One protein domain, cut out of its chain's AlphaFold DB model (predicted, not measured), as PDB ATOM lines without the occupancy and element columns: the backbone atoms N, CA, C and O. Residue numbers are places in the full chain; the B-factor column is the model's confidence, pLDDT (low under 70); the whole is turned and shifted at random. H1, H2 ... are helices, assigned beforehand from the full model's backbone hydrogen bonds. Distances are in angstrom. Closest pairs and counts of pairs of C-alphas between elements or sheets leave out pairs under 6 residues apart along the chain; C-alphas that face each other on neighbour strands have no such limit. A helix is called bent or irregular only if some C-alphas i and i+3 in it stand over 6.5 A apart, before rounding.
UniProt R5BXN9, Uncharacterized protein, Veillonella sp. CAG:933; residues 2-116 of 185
ATOM      1  N   ARG A   2     247.479 182.258 266.165       61.88
ATOM      2  CA  ARG A   2     246.306 181.720 266.870       61.88
ATOM      3  C   ARG A   2     245.069 182.383 266.273       61.88
ATOM      4  O   ARG A   2     244.974 183.605 266.306       61.88
ATOM      5  N   THR A   3     244.167 181.591 265.712       74.69
ATOM      6  CA  THR A   3     242.855 182.069 265.261       74.69
ATOM      7  C   THR A   3     241.951 182.177 266.485       74.69
ATOM      8  O   THR A   3     241.778 181.189 267.197       74.69
ATOM      9  N   LYS A   4     241.412 183.370 266.758       79.19
ATOM     10  CA  LYS A   4     240.397 183.589 267.795       79.19
ATOM     11  C   LYS A   4     239.034 183.649 267.108       79.19
ATOM     12  O   LYS A   4     238.865 184.436 266.183       79.19
ATOM     13  N   MET A   5     238.111 182.784 267.513       86.25
ATOM     14  CA  MET A   5     236.734 182.794 267.019       86.25
ATOM     15  C   MET A   5     235.922 183.763 267.883       86.25
ATOM     16  O   MET A   5     236.052 183.736 269.104       86.25
ATOM     17  N   LEU A   6     235.140 184.634 267.248       92.25
ATOM     18  CA  LEU A   6     234.224 185.562 267.908       92.25
ATOM     19  C   LEU A   6     232.800 185.219 267.479       92.25
ATOM     20  O   LEU A   6     232.564 184.934 266.303       92.25
ATOM     21  N   TYR A   7     231.880 185.259 268.431       94.31
ATOM     22  CA  TYR A   7     230.452 185.045 268.226       94.31
ATOM     23  C   TYR A   7     229.748 186.390 268.365       94.31
ATOM     24  O   TYR A   7     230.075 187.144 269.276       94.31
ATOM     25  N   ILE A   8     228.832 186.717 267.461       93.38
ATOM     26  CA  ILE A   8     228.125 188.001 267.449       93.38
ATOM     27  C   ILE A   8     226.646 187.699 267.658       93.38
ATOM     28  O   ILE A   8     226.082 186.936 266.876       93.38
ATOM     29  N   ALA A   9     226.056 188.267 268.708       93.38
ATOM     30  CA  ALA A   9     224.635 188.130 269.003       93.38
ATOM     31  C   ALA A   9     223.775 188.976 268.051       93.38
ATOM     32  O   ALA A   9     224.273 189.894 267.392       93.38
ATOM     33  N   ASP A  10     222.466 188.719 268.031       89.00
ATOM     34  CA  ASP A  10     221.491 189.457 267.206       89.00
ATOM     35  C   ASP A  10     221.488 190.984 267.422       89.00
ATOM     36  O   ASP A  10     221.045 191.734 266.554       89.00
ATOM     37  N   ASP A  11     221.949 191.463 268.579       89.56
ATOM     38  CA  ASP A  11     222.078 192.890 268.903       89.56
ATOM     39  C   ASP A  11     223.464 193.477 268.569       89.56
ATOM     40  O   ASP A  11     223.741 194.642 268.855       89.56
ATOM     41  N   GLY A  12     224.338 192.685 267.943       92.12
ATOM     42  CA  GLY A  12     225.682 193.077 267.524       92.12
ATOM     43  C   GLY A  12     226.753 192.948 268.610       92.12
ATOM     44  O   GLY A  12     227.929 193.202 268.328       92.12
ATOM     45  N   ILE A  13     226.399 192.539 269.834       94.12
ATOM     46  CA  ILE A  13     227.379 192.347 270.908       94.12
ATOM     47  C   ILE A  13     228.238 191.115 270.603       94.12
ATOM     48  O   ILE A  13     227.740 190.048 270.249       94.12
ATOM     49  N   SER A  14     229.556 191.274 270.728       95.69
ATOM     50  CA  SER A  14     230.528 190.213 270.454       95.69
ATOM     51  C   SER A  14     230.950 189.483 271.731       95.69
ATOM     52  O   SER A  14     231.234 190.110 272.748       95.69
ATOM     53  N   PHE A  15     231.072 188.162 271.639       95.81
ATOM     54  CA  PHE A  15     231.448 187.251 272.715       95.81
ATOM     55  C   PHE A  15     232.596 186.339 272.276       95.81
ATOM     56  O   PHE A  15     232.725 185.972 271.106       95.81
ATOM     57  N   GLU A  16     233.429 185.928 273.231       94.38
ATOM     58  CA  GLU A  16     234.528 184.982 272.981       94.38
ATOM     59  C   GLU A  16     234.074 183.517 273.082       94.38
ATOM     60  O   GLU A  16     234.786 182.606 272.659       94.38
ATOM     61  N   SER A  17     232.873 183.295 273.621       94.50
ATOM     62  CA  SER A  17     232.257 181.990 273.832       94.50
ATOM     63  C   SER A  17     230.874 181.934 273.188       94.50
ATOM     64  O   SER A  17     230.035 182.808 273.407       94.50
ATOM     65  N   GLU A  18     230.604 180.855 272.452       94.94
ATOM     66  CA  GLU A  18     229.277 180.589 271.885       94.94
ATOM     67  C   GLU A  18     228.211 180.474 272.980       94.94
ATOM     68  O   GLU A  18     227.070 180.901 272.808       94.94
ATOM     69  N   ILE A  19     228.582 179.897 274.127       95.75
ATOM     70  CA  ILE A  19     227.665 179.681 275.248       95.75
ATOM     71  C   ILE A  19     227.233 181.026 275.833       95.75
ATOM     72  O   ILE A  19     226.047 181.216 276.085       95.75
ATOM     73  N   GLU A  20     228.166 181.960 276.013       96.12
ATOM     74  CA  GLU A  20     227.866 183.302 276.529       96.12
ATOM     75  C   GLU A  20     226.957 184.071 275.570       96.12
ATOM     76  O   GLU A  20     225.949 184.625 276.007       96.12
ATOM     77  N   CYS A  21     227.246 184.003 274.265       96.00
ATOM     78  CA  CYS A  21     226.405 184.580 273.215       96.00
ATOM     79  C   CYS A  21     224.965 184.042 273.290       96.00
ATOM     80  O   CYS A  21     224.010 184.807 273.396       96.00
ATOM     81  N   ARG A  22     224.797 182.713 273.347       95.69
ATOM     82  CA  ARG A  22     223.472 182.072 273.432       95.69
ATOM     83  C   ARG A  22     222.741 182.376 274.744       95.69
ATOM     84  O   ARG A  22     221.512 182.441 274.762       95.69
ATOM     85  N   VAL A  23     223.459 182.498 275.863       96.94
ATOM     86  CA  VAL A  23     222.870 182.875 277.162       96.94
ATOM     87  C   VAL A  23     222.351 184.310 277.108       96.94
ATOM     88  O   VAL A  23     221.228 184.561 277.550       96.94
ATOM     89  N   HIS A  24     223.129 185.220 276.522       96.06
ATOM     90  CA  HIS A  24     222.735 186.608 276.302       96.06
ATOM     91  C   HIS A  24     221.473 186.711 275.438       96.06
ATOM     92  O   HIS A  24     220.482 187.290 275.874       96.06
ATOM     93  N   GLU A  25     221.440 186.046 274.282       94.75
ATOM     94  CA  GLU A  25     220.278 186.056 273.380       94.75
ATOM     95  C   GLU A  25     219.001 185.527 274.044       94.75
ATOM     96  O   GLU A  25     217.917 186.090 273.875       94.75
ATOM     97  N   ARG A  26     219.109 184.458 274.844       95.44
ATOM     98  CA  ARG A  26     217.963 183.926 275.598       95.44
ATOM     99  C   ARG A  26     217.445 184.927 276.619       95.44
ATOM    100  O   ARG A  26     216.230 185.064 276.749       95.44
ATOM    101  N   LYS A  27     218.349 185.604 277.328       95.94
ATOM    102  CA  LYS A  27     217.989 186.623 278.315       95.94
ATOM    103  C   LYS A  27     217.282 187.798 277.640       95.94
ATOM    104  O   LYS A  27     216.173 188.133 278.041       95.94
ATOM    105  N   VAL A  28     217.857 188.339 276.564       95.19
ATOM    106  CA  VAL A  28     217.246 189.426 275.779       95.19
ATOM    107  C   VAL A  28     215.870 189.014 275.255       95.19
ATOM    108  O   VAL A  28     214.905 189.760 275.389       95.19
ATOM    109  N   LYS A  29     215.727 187.792 274.726       95.00
ATOM    110  CA  LYS A  29     214.427 187.284 274.265       95.00
ATOM    111  C   LYS A  29     213.388 187.225 275.388       95.00
ATOM    112  O   LYS A  29     212.235 187.574 275.155       95.00
ATOM    113  N   GLN A  30     213.769 186.778 276.586       95.88
ATOM    114  CA  GLN A  30     212.866 186.764 277.741       95.88
ATOM    115  C   GLN A  30     212.454 188.179 278.152       95.88
ATOM    116  O   GLN A  30     211.276 188.410 278.412       95.88
ATOM    117  N   GLU A  31     213.391 189.128 278.153       96.19
ATOM    118  CA  GLU A  31     213.102 190.530 278.453       96.19
ATOM    119  C   GLU A  31     212.140 191.146 277.428       96.19
ATOM    120  O   GLU A  31     211.189 191.820 277.825       96.19
ATOM    121  N   ILE A  32     212.312 190.869 276.129       96.38
ATOM    122  CA  ILE A  32     211.378 191.316 275.083       96.38
ATOM    123  C   ILE A  32     209.975 190.757 275.341       96.38
ATOM    124  O   ILE A  32     209.011 191.516 275.352       96.38
ATOM    125  N   LEU A  33     209.847 189.449 275.587       96.25
ATOM    126  CA  LEU A  33     208.545 188.819 275.833       96.25
ATOM    127  C   LEU A  33     207.862 189.370 277.093       96.25
ATOM    128  O   LEU A  33     206.651 189.585 277.077       96.25
ATOM    129  N   GLN A  34     208.623 189.649 278.153       96.56
ATOM    130  CA  GLN A  34     208.085 190.297 279.349       96.56
ATOM    131  C   GLN A  34     207.590 191.717 279.037       96.56
ATOM    132  O   GLN A  34     206.472 192.064 279.399       96.56
ATOM    133  N   ASN A  35     208.364 192.508 278.286       96.50
ATOM    134  CA  ASN A  35     207.943 193.848 277.866       96.50
ATOM    135  C   ASN A  35     206.677 193.814 277.001       96.50
ATOM    136  O   ASN A  35     205.822 194.685 277.135       96.50
ATOM    137  N   MET A  36     206.528 192.812 276.131       97.00
ATOM    138  CA  MET A  36     205.307 192.629 275.344       97.00
ATOM    139  C   MET A  36     204.096 192.323 276.225       97.00
ATOM    140  O   MET A  36     203.035 192.892 275.992       97.00
ATOM    141  N   LYS A  37     204.259 191.472 277.245       95.88
ATOM    142  CA  LYS A  37     203.208 191.178 278.229       95.88
ATOM    143  C   LYS A  37     202.800 192.431 279.014       95.88
ATOM    144  O   LYS A  37     201.615 192.678 279.213       95.88
ATOM    145  N   ASP A  38     203.768 193.247 279.419       95.19
ATOM    146  CA  ASP A  38     203.493 194.486 280.153       95.19
ATOM    147  C   ASP A  38     202.813 195.538 279.253       95.19
ATOM    148  O   ASP A  38     201.895 196.238 279.689       95.19
ATOM    149  N   LEU A  39     203.232 195.633 277.983       96.69
ATOM    150  CA  LEU A  39     202.612 196.494 276.968       96.69
ATOM    151  C   LEU A  39     201.167 196.092 276.672       96.69
ATOM    152  O   LEU A  39     200.314 196.969 276.575       96.69
ATOM    153  N   ASP A  40     200.905 194.793 276.533       95.81
ATOM    154  CA  ASP A  40     199.574 194.221 276.314       95.81
ATOM    155  C   ASP A  40     198.612 194.654 277.424       95.81
ATOM    156  O   ASP A  40     197.635 195.365 277.179       95.81
ATOM    157  N   LEU A  41     198.997 194.387 278.675       94.19
ATOM    158  CA  LEU A  41     198.244 194.786 279.858       94.19
ATOM    159  C   LEU A  41     198.013 196.303 279.930       94.19
ATOM    160  O   LEU A  41     196.923 196.760 280.285       94.19
ATOM    161  N   TYR A  42     199.045 197.096 279.628       95.56
ATOM    162  CA  TYR A  42     198.952 198.553 279.635       95.56
ATOM    163  C   TYR A  42     197.957 199.062 278.587       95.56
ATOM    164  O   TYR A  42     197.085 199.874 278.908       95.56
ATOM    165  N   LEU A  43     198.075 198.590 277.343       96.62
ATOM    166  CA  LEU A  43     197.195 198.984 276.246       96.62
ATOM    167  C   LEU A  43     195.752 198.564 276.533       96.62
ATOM    168  O   LEU A  43     194.851 199.391 276.391       96.62
ATOM    169  N   TRP A  44     195.536 197.336 277.011       95.06
ATOM    170  CA  TRP A  44     194.203 196.854 277.359       95.06
ATOM    171  C   TRP A  44     193.537 197.742 278.411       95.06
ATOM    172  O   TRP A  44     192.460 198.285 278.168       95.06
ATOM    173  N   LYS A  45     194.211 198.005 279.541       94.75
ATOM    174  CA  LYS A  45     193.681 198.884 280.602       94.75
ATOM    175  C   LYS A  45     193.438 200.314 280.137       94.75
ATOM    176  O   LYS A  45     192.525 200.971 280.626       94.75
ATOM    177  N   LYS A  46     194.264 200.824 279.224       96.31
ATOM    178  CA  LYS A  46     194.123 202.188 278.709       96.31
ATOM    179  C   LYS A  46     192.831 202.365 277.911       96.31
ATOM    180  O   LYS A  46     192.160 203.381 278.073       96.31
ATOM    181  N   TYR A  47     192.501 201.406 277.051       96.38
ATOM    182  CA  TYR A  47     191.329 201.489 276.173       96.38
ATOM    183  C   TYR A  47     190.069 200.865 276.786       96.38
ATOM    184  O   TYR A  47     188.959 201.282 276.458       96.38
ATOM    185  N   PHE A  48     190.227 199.925 277.717       93.94
ATOM    186  CA  PHE A  48     189.142 199.249 278.425       93.94
ATOM    187  C   PHE A  48     189.364 199.301 279.950       93.94
ATOM    188  O   PHE A  48     189.571 198.263 280.581       93.94
ATOM    189  N   PRO A  49     189.323 200.495 280.576       93.31
ATOM    190  CA  PRO A  49     189.676 200.672 281.991       93.31
ATOM    191  C   PRO A  49     188.759 199.925 282.965       93.31
ATOM    192  O   PRO A  49     189.201 199.537 284.042       93.31
ATOM    193  N   GLU A  50     187.507 199.689 282.571       91.06
ATOM    194  CA  GLU A  50     186.512 198.960 283.366       91.06
ATOM    195  C   GLU A  50     186.586 197.433 283.162       91.06
ATOM    196  O   GLU A  50     185.791 196.692 283.735       91.06
ATOM    197  N   SER A  51     187.497 196.938 282.313       87.38
ATOM    198  CA  SER A  51     187.660 195.500 282.091       87.38
ATOM    199  C   SER A  51     188.345 194.842 283.285       87.38
ATOM    200  O   SER A  51     189.473 195.185 283.642       87.38
ATOM    201  N   GLU A  52     187.716 193.805 283.832       84.31
ATOM    202  CA  GLU A  52     188.385 192.887 284.753       84.31
ATOM    203  C   GLU A  52     189.399 192.037 283.977       84.31
ATOM    204  O   GLU A  52     189.088 191.477 282.924       84.31
ATOM    205  N   ILE A  53     190.633 191.959 284.478       77.88
ATOM    206  CA  ILE A  53     191.684 191.122 283.891       77.88
ATOM    207  C   ILE A  53     191.715 189.816 284.665       77.88
ATOM    208  O   ILE A  53     192.173 189.766 285.805       77.88
ATOM    209  N   ASN A  54     191.199 188.770 284.030       69.50
ATOM    210  CA  ASN A  54     190.979 187.469 284.663       69.50
ATOM    211  C   ASN A  54     192.066 186.439 284.332       69.50
ATOM    212  O   ASN A  54     192.066 185.342 284.886       69.50
ATOM    213  N   ALA A  55     192.986 186.778 283.431       77.75
ATOM    214  CA  ALA A  55     194.090 185.923 283.039       77.75
ATOM    215  C   ALA A  55     195.273 186.770 282.565       77.75
ATOM    216  O   ALA A  55     195.093 187.829 281.969       77.75
ATOM    217  N   GLU A  56     196.478 186.270 282.816       79.56
ATOM    218  CA  GLU A  56     197.703 186.820 282.254       79.56
ATOM    219  C   GLU A  56     198.331 185.796 281.304       79.56
ATOM    220  O   GLU A  56     198.350 184.606 281.637       79.56
ATOM    221  N   PRO A  57     198.900 186.224 280.163       84.25
ATOM    222  CA  PRO A  57     199.582 185.300 279.279       84.25
ATOM    223  C   PRO A  57     200.854 184.756 279.923       84.25
ATOM    224  O   PRO A  57     201.581 185.458 280.643       84.25
ATOM    225  N   GLU A  58     201.173 183.511 279.581       92.19
ATOM    226  CA  GLU A  58     202.528 182.989 279.719       92.19
ATOM    227  C   GLU A  58     203.471 183.724 278.753       92.19
ATOM    228  O   GLU A  58     203.057 184.188 277.688       92.19
ATOM    229  N   LEU A  59     204.770 183.785 279.065       92.50
ATOM    230  CA  LEU A  59     205.728 184.552 278.251       92.50
ATOM    231  C   LEU A  59     205.747 184.138 276.774       92.50
ATOM    232  O   LEU A  59     205.884 184.983 275.893       92.50
ATOM    233  N   TYR A  60     205.585 182.846 276.480       90.62
ATOM    234  CA  TYR A  60     205.566 182.362 275.098       90.62
ATOM    235  C   TYR A  60     204.308 182.795 274.320       90.62
ATOM    236  O   TYR A  60     204.312 182.737 273.093       90.62
ATOM    237  N   GLN A  61     203.254 183.240 275.014       92.12
ATOM    238  CA  GLN A  61     201.993 183.719 274.439       92.12
ATOM    239  C   GLN A  61     201.943 185.245 274.298       92.12
ATOM    240  O   GLN A  61     201.071 185.746 273.592       92.12
ATOM    241  N   ALA A  62     202.881 185.979 274.910       94.62
ATOM    242  CA  ALA A  62     202.859 187.442 274.989       94.62
ATOM    243  C   ALA A  62     202.678 188.127 273.622       94.62
ATOM    244  O   ALA A  62     201.912 189.073 273.489       94.62
ATOM    245  N   SER A  63     203.332 187.612 272.575       93.44
ATOM    246  CA  SER A  63     203.195 188.158 271.218       93.44
ATOM    247  C   SER A  63     201.820 187.943 270.595       93.44
ATOM    248  O   SER A  63     201.336 188.812 269.872       93.44
ATOM    249  N   MET A  64     201.198 186.796 270.852       91.25
ATOM    250  CA  MET A  64     199.872 186.478 270.329       91.25
ATOM    251  C   MET A  64     198.796 187.316 271.028       91.25
ATOM    252  O   MET A  64     197.903 187.839 270.364       91.25
ATOM    253  N   TRP A  65     198.913 187.474 272.348       92.62
ATOM    254  CA  TRP A  65     197.986 188.278 273.146       92.62
ATOM    255  C   TRP A  65     198.054 189.747 272.741       92.62
ATOM    256  O   TRP A  65     197.051 190.276 272.271       92.62
ATOM    257  N   LEU A  66     199.265 190.318 272.690       95.06
ATOM    258  CA  LEU A  66     199.468 191.699 272.245       95.06
ATOM    259  C   LEU A  66     198.849 191.977 270.867       95.06
ATOM    260  O   LEU A  66     198.219 193.011 270.657       95.06
ATOM    261  N   GLN A  67     199.004 191.063 269.906       94.19
ATOM    262  CA  GLN A  67     198.394 191.212 268.579       94.19
ATOM    263  C   GLN A  67     196.865 191.146 268.619       94.19
ATOM    264  O   GLN A  67     196.195 191.912 267.920       94.19
ATOM    265  N   THR A  68     196.319 190.231 269.416       91.00
ATOM    266  CA  THR A  68     194.873 190.043 269.570       91.00
ATOM    267  C   THR A  68     194.231 191.287 270.174       91.00
ATOM    268  O   THR A  68     193.275 191.820 269.603       91.00
ATOM    269  N   ASP A  69     194.825 191.811 271.240       93.38
ATOM    270  CA  ASP A  69     194.308 192.962 271.968       93.38
ATOM    271  C   ASP A  69     194.469 194.249 271.161       93.38
ATOM    272  O   ASP A  69     193.520 195.024 271.054       93.38
ATOM    273  N   ILE A  70     195.596 194.446 270.462       95.75
ATOM    274  CA  ILE A  70     195.739 195.563 269.510       95.75
ATOM    275  C   ILE A  70     194.641 195.510 268.442       95.75
ATOM    276  O   ILE A  70     194.058 196.544 268.108       95.75
ATOM    277  N   ALA A  71     194.329 194.331 267.894       94.25
ATOM    278  CA  ALA A  71     193.272 194.211 266.897       94.25
ATOM    279  C   ALA A  71     191.888 194.540 267.478       94.25
ATOM    280  O   ALA A  71     191.106 195.218 266.811       94.25
ATOM    281  N   GLU A  72     191.575 194.090 268.695       93.56
ATOM    282  CA  GLU A  72     190.327 194.439 269.391       93.56
ATOM    283  C   GLU A  72     190.233 195.945 269.661       93.56
ATOM    284  O   GLU A  72     189.229 196.581 269.324       93.56
ATOM    285  N   ILE A  73     191.309 196.546 270.171       96.00
ATOM    286  CA  ILE A  73     191.400 197.988 270.393       96.00
ATOM    287  C   ILE A  73     191.164 198.733 269.076       96.00
ATOM    288  O   ILE A  73     190.345 199.639 269.036       96.00
ATOM    289  N   MET A  74     191.793 198.339 267.968       96.00
ATOM    290  CA  MET A  74     191.613 199.003 266.666       96.00
ATOM    291  C   MET A  74     190.217 198.800 266.045       96.00
ATOM    292  O   MET A  74     189.769 199.607 265.215       96.00
ATOM    293  N   VAL A  75     189.514 197.725 266.412       94.38
ATOM    294  CA  VAL A  75     188.103 197.528 266.051       94.38
ATOM    295  C   VAL A  75     187.220 198.507 266.821       94.38
ATOM    296  O   VAL A  75     186.362 199.150 266.213       94.38
ATOM    297  N   SER A  76     187.439 198.637 268.129       94.12
ATOM    298  CA  SER A  76     186.617 199.456 269.027       94.12
ATOM    299  C   SER A  76     186.974 200.951 268.999       94.12
ATOM    300  O   SER A  76     186.093 201.796 269.139       94.12
ATOM    301  N   PHE A  77     188.229 201.281 268.702       95.62
ATOM    302  CA  PHE A  77     188.802 202.625 268.632       95.62
ATOM    303  C   PHE A  77     189.571 202.789 267.307       95.62
ATOM    304  O   PHE A  77     190.788 202.599 267.267       95.62
ATOM    305  N   PRO A  78     188.896 203.126 266.191       93.25
ATOM    306  CA  PRO A  78     189.502 203.135 264.852       93.25
ATOM    307  C   PRO A  78     190.743 204.024 264.683       93.25
ATOM    308  O   PRO A  78     191.616 203.686 263.889       93.25
ATOM    309  N   GLU A  79     190.839 205.109 265.454       94.88
ATOM    310  CA  GLU A  79     191.936 206.086 265.394       94.88
ATOM    311  C   GLU A  79     193.108 205.753 266.343       94.88
ATOM    312  O   GLU A  79     194.077 206.497 266.431       94.88
ATOM    313  N   SER A  80     193.049 204.622 267.060       96.62
ATOM    314  CA  SER A  80     194.052 204.240 268.075       96.62
ATOM    315  C   SER A  80     195.418 203.845 267.506       96.62
ATOM    316  O   SER A  80     196.403 203.808 268.243       96.62
ATOM    317  N   LYS A  81     195.511 203.545 266.204       95.62
ATOM    318  CA  LYS A  81     196.703 202.934 265.594       95.62
ATOM    319  C   LYS A  81     197.994 203.706 265.882       95.62
ATOM    320  O   LYS A  81     198.978 203.105 266.314       95.62
ATOM    321  N   ASP A  82     198.010 205.010 265.622       96.62
ATOM    322  CA  ASP A  82     199.235 205.810 265.736       96.62
ATOM    323  C   ASP A  82     199.669 205.966 267.200       96.62
ATOM    324  O   ASP A  82     200.860 205.925 267.515       96.62
ATOM    325  N   GLU A  83     198.703 206.056 268.115       97.88
ATOM    326  CA  GLU A  83     198.951 206.104 269.554       97.88
ATOM    327  C   GLU A  83     199.493 204.771 270.093       97.88
ATOM    328  O   GLU A  83     200.434 204.772 270.891       97.88
ATOM    329  N   ILE A  84     198.962 203.637 269.627       97.81
ATOM    330  CA  ILE A  84     199.482 202.299 269.945       97.81
ATOM    331  C   ILE A  84     200.937 202.180 269.482       97.81
ATOM    332  O   ILE A  84     201.804 201.799 270.268       97.81
ATOM    333  N   ILE A  85     201.233 202.556 268.233       97.44
ATOM    334  CA  ILE A  85     202.601 202.511 267.694       97.44
ATOM    335  C   ILE A  85     203.534 203.396 268.524       97.44
ATOM    336  O   ILE A  85     204.623 202.956 268.886       97.44
ATOM    337  N   SER A  86     203.115 204.621 268.849       97.69
ATOM    338  CA  SER A  86     203.896 205.543 269.684       97.69
ATOM    339  C   SER A  86     204.176 204.959 271.075       97.69
ATOM    340  O   SER A  86     205.310 204.998 271.552       97.69
ATOM    341  N   THR A  87     203.165 204.337 271.689       97.81
ATOM    342  CA  THR A  87     203.280 203.672 272.994       97.81
ATOM    343  C   THR A  87     204.305 202.539 272.949       97.81
ATOM    344  O   THR A  87     205.164 202.451 273.823       97.81
ATOM    345  N   ILE A  88     204.262 201.704 271.908       97.69
ATOM    346  CA  ILE A  88     205.215 200.599 271.745       97.69
ATOM    347  C   ILE A  88     206.625 201.141 271.499       97.69
ATOM    348  O   ILE A  88     207.566 200.650 272.112       97.69
ATOM    349  N   LYS A  89     206.792 202.183 270.673       97.06
ATOM    350  CA  LYS A  89     208.105 202.808 270.409       97.06
ATOM    351  C   LYS A  89     208.770 203.398 271.648       97.06
ATOM    352  O   LYS A  89     209.992 203.464 271.695       97.06
ATOM    353  N   ALA A  90     207.992 203.833 272.636       96.75
ATOM    354  CA  ALA A  90     208.532 204.327 273.899       96.75
ATOM    355  C   ALA A  90     209.138 203.211 274.776       96.75
ATOM    356  O   ALA A  90     209.835 203.510 275.746       96.75
ATOM    357  N   ASN A  91     208.890 201.934 274.458       95.25
ATOM    358  CA  ASN A  91     209.496 200.798 275.144       95.25
ATOM    359  C   ASN A  91     210.971 200.612 274.718       95.25
ATOM    360  O   ASN A  91     211.275 200.776 273.536       95.25
ATOM    361  N   PRO A  92     211.882 200.188 275.619       93.88
ATOM    362  CA  PRO A  92     213.282 199.911 275.272       93.88
ATOM    363  C   PRO A  92     213.474 198.936 274.100       93.88
ATOM    364  O   PRO A  92     214.447 199.047 273.362       93.88
ATOM    365  N   TYR A  93     212.534 198.006 273.911       95.75
ATOM    366  CA  TYR A  93     212.527 197.036 272.815       95.75
ATOM    367  C   TYR A  93     211.502 197.371 271.721       95.75
ATOM    368  O   TYR A  93     211.208 196.527 270.875       95.75
ATOM    369  N   GLY A  94     210.954 198.588 271.720       96.06
ATOM    370  CA  GLY A  94     209.830 199.002 270.882       96.06
ATOM    371  C   GLY A  94     210.044 198.776 269.390       96.06
ATOM    372  O   GLY A  94     209.205 198.156 268.739       96.06
ATOM    373  N   ASP A  95     211.187 199.208 268.854       95.12
ATOM    374  CA  ASP A  95     211.509 199.018 267.434       95.12
ATOM    375  C   ASP A  95     211.589 197.530 267.064       95.12
ATOM    376  O   ASP A  95     211.026 197.113 266.052       95.12
ATOM    377  N   LYS A  96     212.201 196.708 267.925       94.75
ATOM    378  CA  LYS A  96     212.306 195.258 267.717       94.75
ATOM    379  C   LYS A  96     210.942 194.570 267.801       94.75
ATOM    380  O   LYS A  96     210.634 193.720 266.973       94.75
ATOM    381  N   ILE A  97     210.094 194.969 268.748       96.25
ATOM    382  CA  ILE A  97     208.713 194.477 268.865       96.25
ATOM    383  C   ILE A  97     207.920 194.804 267.593       96.25
ATOM    384  O   ILE A  97     207.263 193.928 267.027       96.25
ATOM    385  N   LEU A  98     208.006 196.047 267.114       95.75
ATOM    386  CA  LEU A  98     207.305 196.487 265.908       95.75
ATOM    387  C   LEU A  98     207.798 195.784 264.645       95.75
ATOM    388  O   LEU A  98     206.995 195.530 263.755       95.75
ATOM    389  N   GLN A  99     209.095 195.492 264.553       93.88
ATOM    390  CA  GLN A  99     209.689 194.880 263.370       93.88
ATOM    391  C   GLN A  99     209.501 193.358 263.334       93.88
ATOM    392  O   GLN A  99     209.113 192.814 262.299       93.88
ATOM    393  N   ASP A 100     209.761 192.677 264.450       93.38
ATOM    394  CA  ASP A 100     209.899 191.217 264.469       93.38
ATOM    395  C   ASP A 100     208.620 190.503 264.929       93.38
ATOM    396  O   ASP A 100     208.403 189.340 264.582       93.38
ATOM    397  N   TYR A 101     207.764 191.182 265.701       93.94
ATOM    398  CA  TYR A 101     206.621 190.550 266.371       93.94
ATOM    399  C   TYR A 101     205.260 191.085 265.937       93.94
ATOM    400  O   TYR A 101     204.255 190.406 266.145       93.94
ATOM    401  N   LEU A 102     205.197 192.281 265.349       93.38
ATOM    402  CA  LEU A 102     203.941 192.909 264.951       93.38
ATOM    403  C   LEU A 102     203.896 193.151 263.448       93.38
ATOM    404  O   LEU A 102     204.660 193.926 262.889       93.38
ATOM    405  N   ASN A 103     202.919 192.539 262.783       91.00
ATOM    406  CA  ASN A 103     202.644 192.816 261.379       91.00
ATOM    407  C   ASN A 103     201.368 193.659 261.250       91.00
ATOM    408  O   ASN A 103     200.252 193.134 261.242       91.00
ATOM    409  N   PHE A 104     201.528 194.979 261.131       90.00
ATOM    410  CA  PHE A 104     200.394 195.907 261.060       90.00
ATOM    411  C   PHE A 104     199.535 195.761 259.802       90.00
ATOM    412  O   PHE A 104     198.354 196.107 259.848       90.00
ATOM    413  N   ASP A 105     200.070 195.225 258.706       91.81
ATOM    414  CA  ASP A 105     199.266 194.940 257.514       91.81
ATOM    415  C   ASP A 105     198.307 193.774 257.774       91.81
ATOM    416  O   ASP A 105     197.119 193.856 257.447       91.81
ATOM    417  N   LYS A 106     198.783 192.721 258.453       91.50
ATOM    418  CA  LYS A 106     197.930 191.616 258.914       91.50
ATOM    419  C   LYS A 106     196.902 192.086 259.942       91.50
ATOM    420  O   LYS A 106     195.727 191.747 259.805       91.50
ATOM    421  N   LEU A 107     197.307 192.900 260.921       92.88
ATOM    422  CA  LEU A 107     196.387 193.465 261.917       92.88
ATOM    423  C   LEU A 107     195.308 194.321 261.253       92.88
ATOM    424  O   LEU A 107     194.124 194.143 261.528       92.88
ATOM    425  N   LYS A 108     195.688 195.195 260.312       93.44
ATOM    426  CA  LYS A 108     194.731 196.002 259.550       93.44
ATOM    427  C   LYS A 108     193.742 195.115 258.801       93.44
ATOM    428  O   LYS A 108     192.539 195.359 258.875       93.44
ATOM    429  N   ARG A 109     194.220 194.056 258.140       94.50
ATOM    430  CA  ARG A 109     193.339 193.122 257.436       94.50
ATOM    431  C   ARG A 109     192.369 192.413 258.384       94.50
ATOM    432  O   ARG A 109     191.194 192.280 258.051       94.50
ATOM    433  N   ARG A 110     192.833 191.996 259.565       94.94
ATOM    434  CA  ARG A 110     191.979 191.417 260.613       94.94
ATOM    435  C   ARG A 110     190.894 192.398 261.049       94.94
ATOM    436  O   ARG A 110     189.723 192.034 261.087       94.94
ATOM    437  N   VAL A 111     191.269 193.647 261.319       95.69
ATOM    438  CA  VAL A 111     190.342 194.716 261.719       95.69
ATOM    439  C   VAL A 111     189.289 194.972 260.636       95.69
ATOM    440  O   VAL A 111     188.112 195.106 260.955       95.69
ATOM    441  N   GLU A 112     189.675 194.999 259.358       96.31
ATOM    442  CA  GLU A 112     188.735 195.144 258.235       96.31
ATOM    443  C   GLU A 112     187.704 194.007 258.188       96.31
ATOM    444  O   GLU A 112     186.518 194.270 258.002       96.31
ATOM    445  N   ILE A 113     188.138 192.757 258.390       97.50
ATOM    446  CA  ILE A 113     187.237 191.595 258.418       97.50
ATOM    447  C   ILE A 113     186.251 191.710 259.582       97.50
ATOM    448  O   ILE A 113     185.051 191.551 259.378       97.50
ATOM    449  N   ARG A 114     186.748 192.022 260.785       96.69
ATOM    450  CA  ARG A 114     185.930 192.118 262.007       96.69
ATOM    451  C   ARG A 114     184.940 193.285 261.967       96.69
ATOM    452  O   ARG A 114     183.860 193.198 262.540       96.69
ATOM    453  N   LYS A 115     185.266 194.365 261.247       95.56
ATOM    454  CA  LYS A 115     184.355 195.503 261.027       95.56
ATOM    455  C   LYS A 115     183.217 195.195 260.050       95.56
ATOM    456  O   LYS A 115     182.159 195.807 260.168       95.56
ATOM    457  N   ASP A 116     183.410 194.280 259.098       97.44
ATOM    458  CA  ASP A 116     182.376 193.889 258.131       97.44
ATOM    459  C   ASP A 116     182.505 192.415 257.711       97.44
ATOM    460  O   ASP A 116     182.931 192.067 256.599       97.44
TER     461      ASP A 116
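What this domain is: This is residues 2 to 116 of the 185 residues of an uncharacterized protein of Veillonella sp. CAG:933 (UniProt R5BXN9). One long helix, H1, packs with its later part on a cluster of shorter helices, H2 to H5; its beginning runs beyond them to a short antiparallel pairing, residues 7 to 8 with 14 to 15. The printed part has 115 residues with five named helices and no named strand: all helix. It is a loose rod of 65 by 29 by 22 A, radius of gyration of the C-alphas 17.4 A.

How they stand to each other: H1, residues 18 to 47, touches H2, residues 59 to 76, at a shallow tilt of 29 degrees, the same way; the closest C-alphas, of Asp 40 and Leu 66, are 4.8 A apart. H2 is irregular: C-alphas 60 and 63 are 7.4 A apart. Its residues 67 to 75 alone touch H5, residues 104 to 115, at a steep tilt of 51 degrees, closest at the C-alphas of Val 75 and Val 111, 5.6 A. H3, residues 81 to 89, touches H4, residues 94 to 101, only just about perpendicular at 72 degrees, closest at the C-alphas of Ile 88 and Gly 94, 5.0 A. Every O i to N i+4 pair is within hydrogen-bond range in H1, H3, H4 and H5; in H2, 12 of 14.

Where its parts are: H1 spans 43.5 A from C-alpha 18 at (229.277, 180.589, 271.885), H2 25.9 A; H5 ends at C-alpha 115, (184.355, 195.503, 261.027).

The domain as a whole: The printed part has no cut; the link H1 to H2 is long. Residues 2 and 54 are under pLDDT 70.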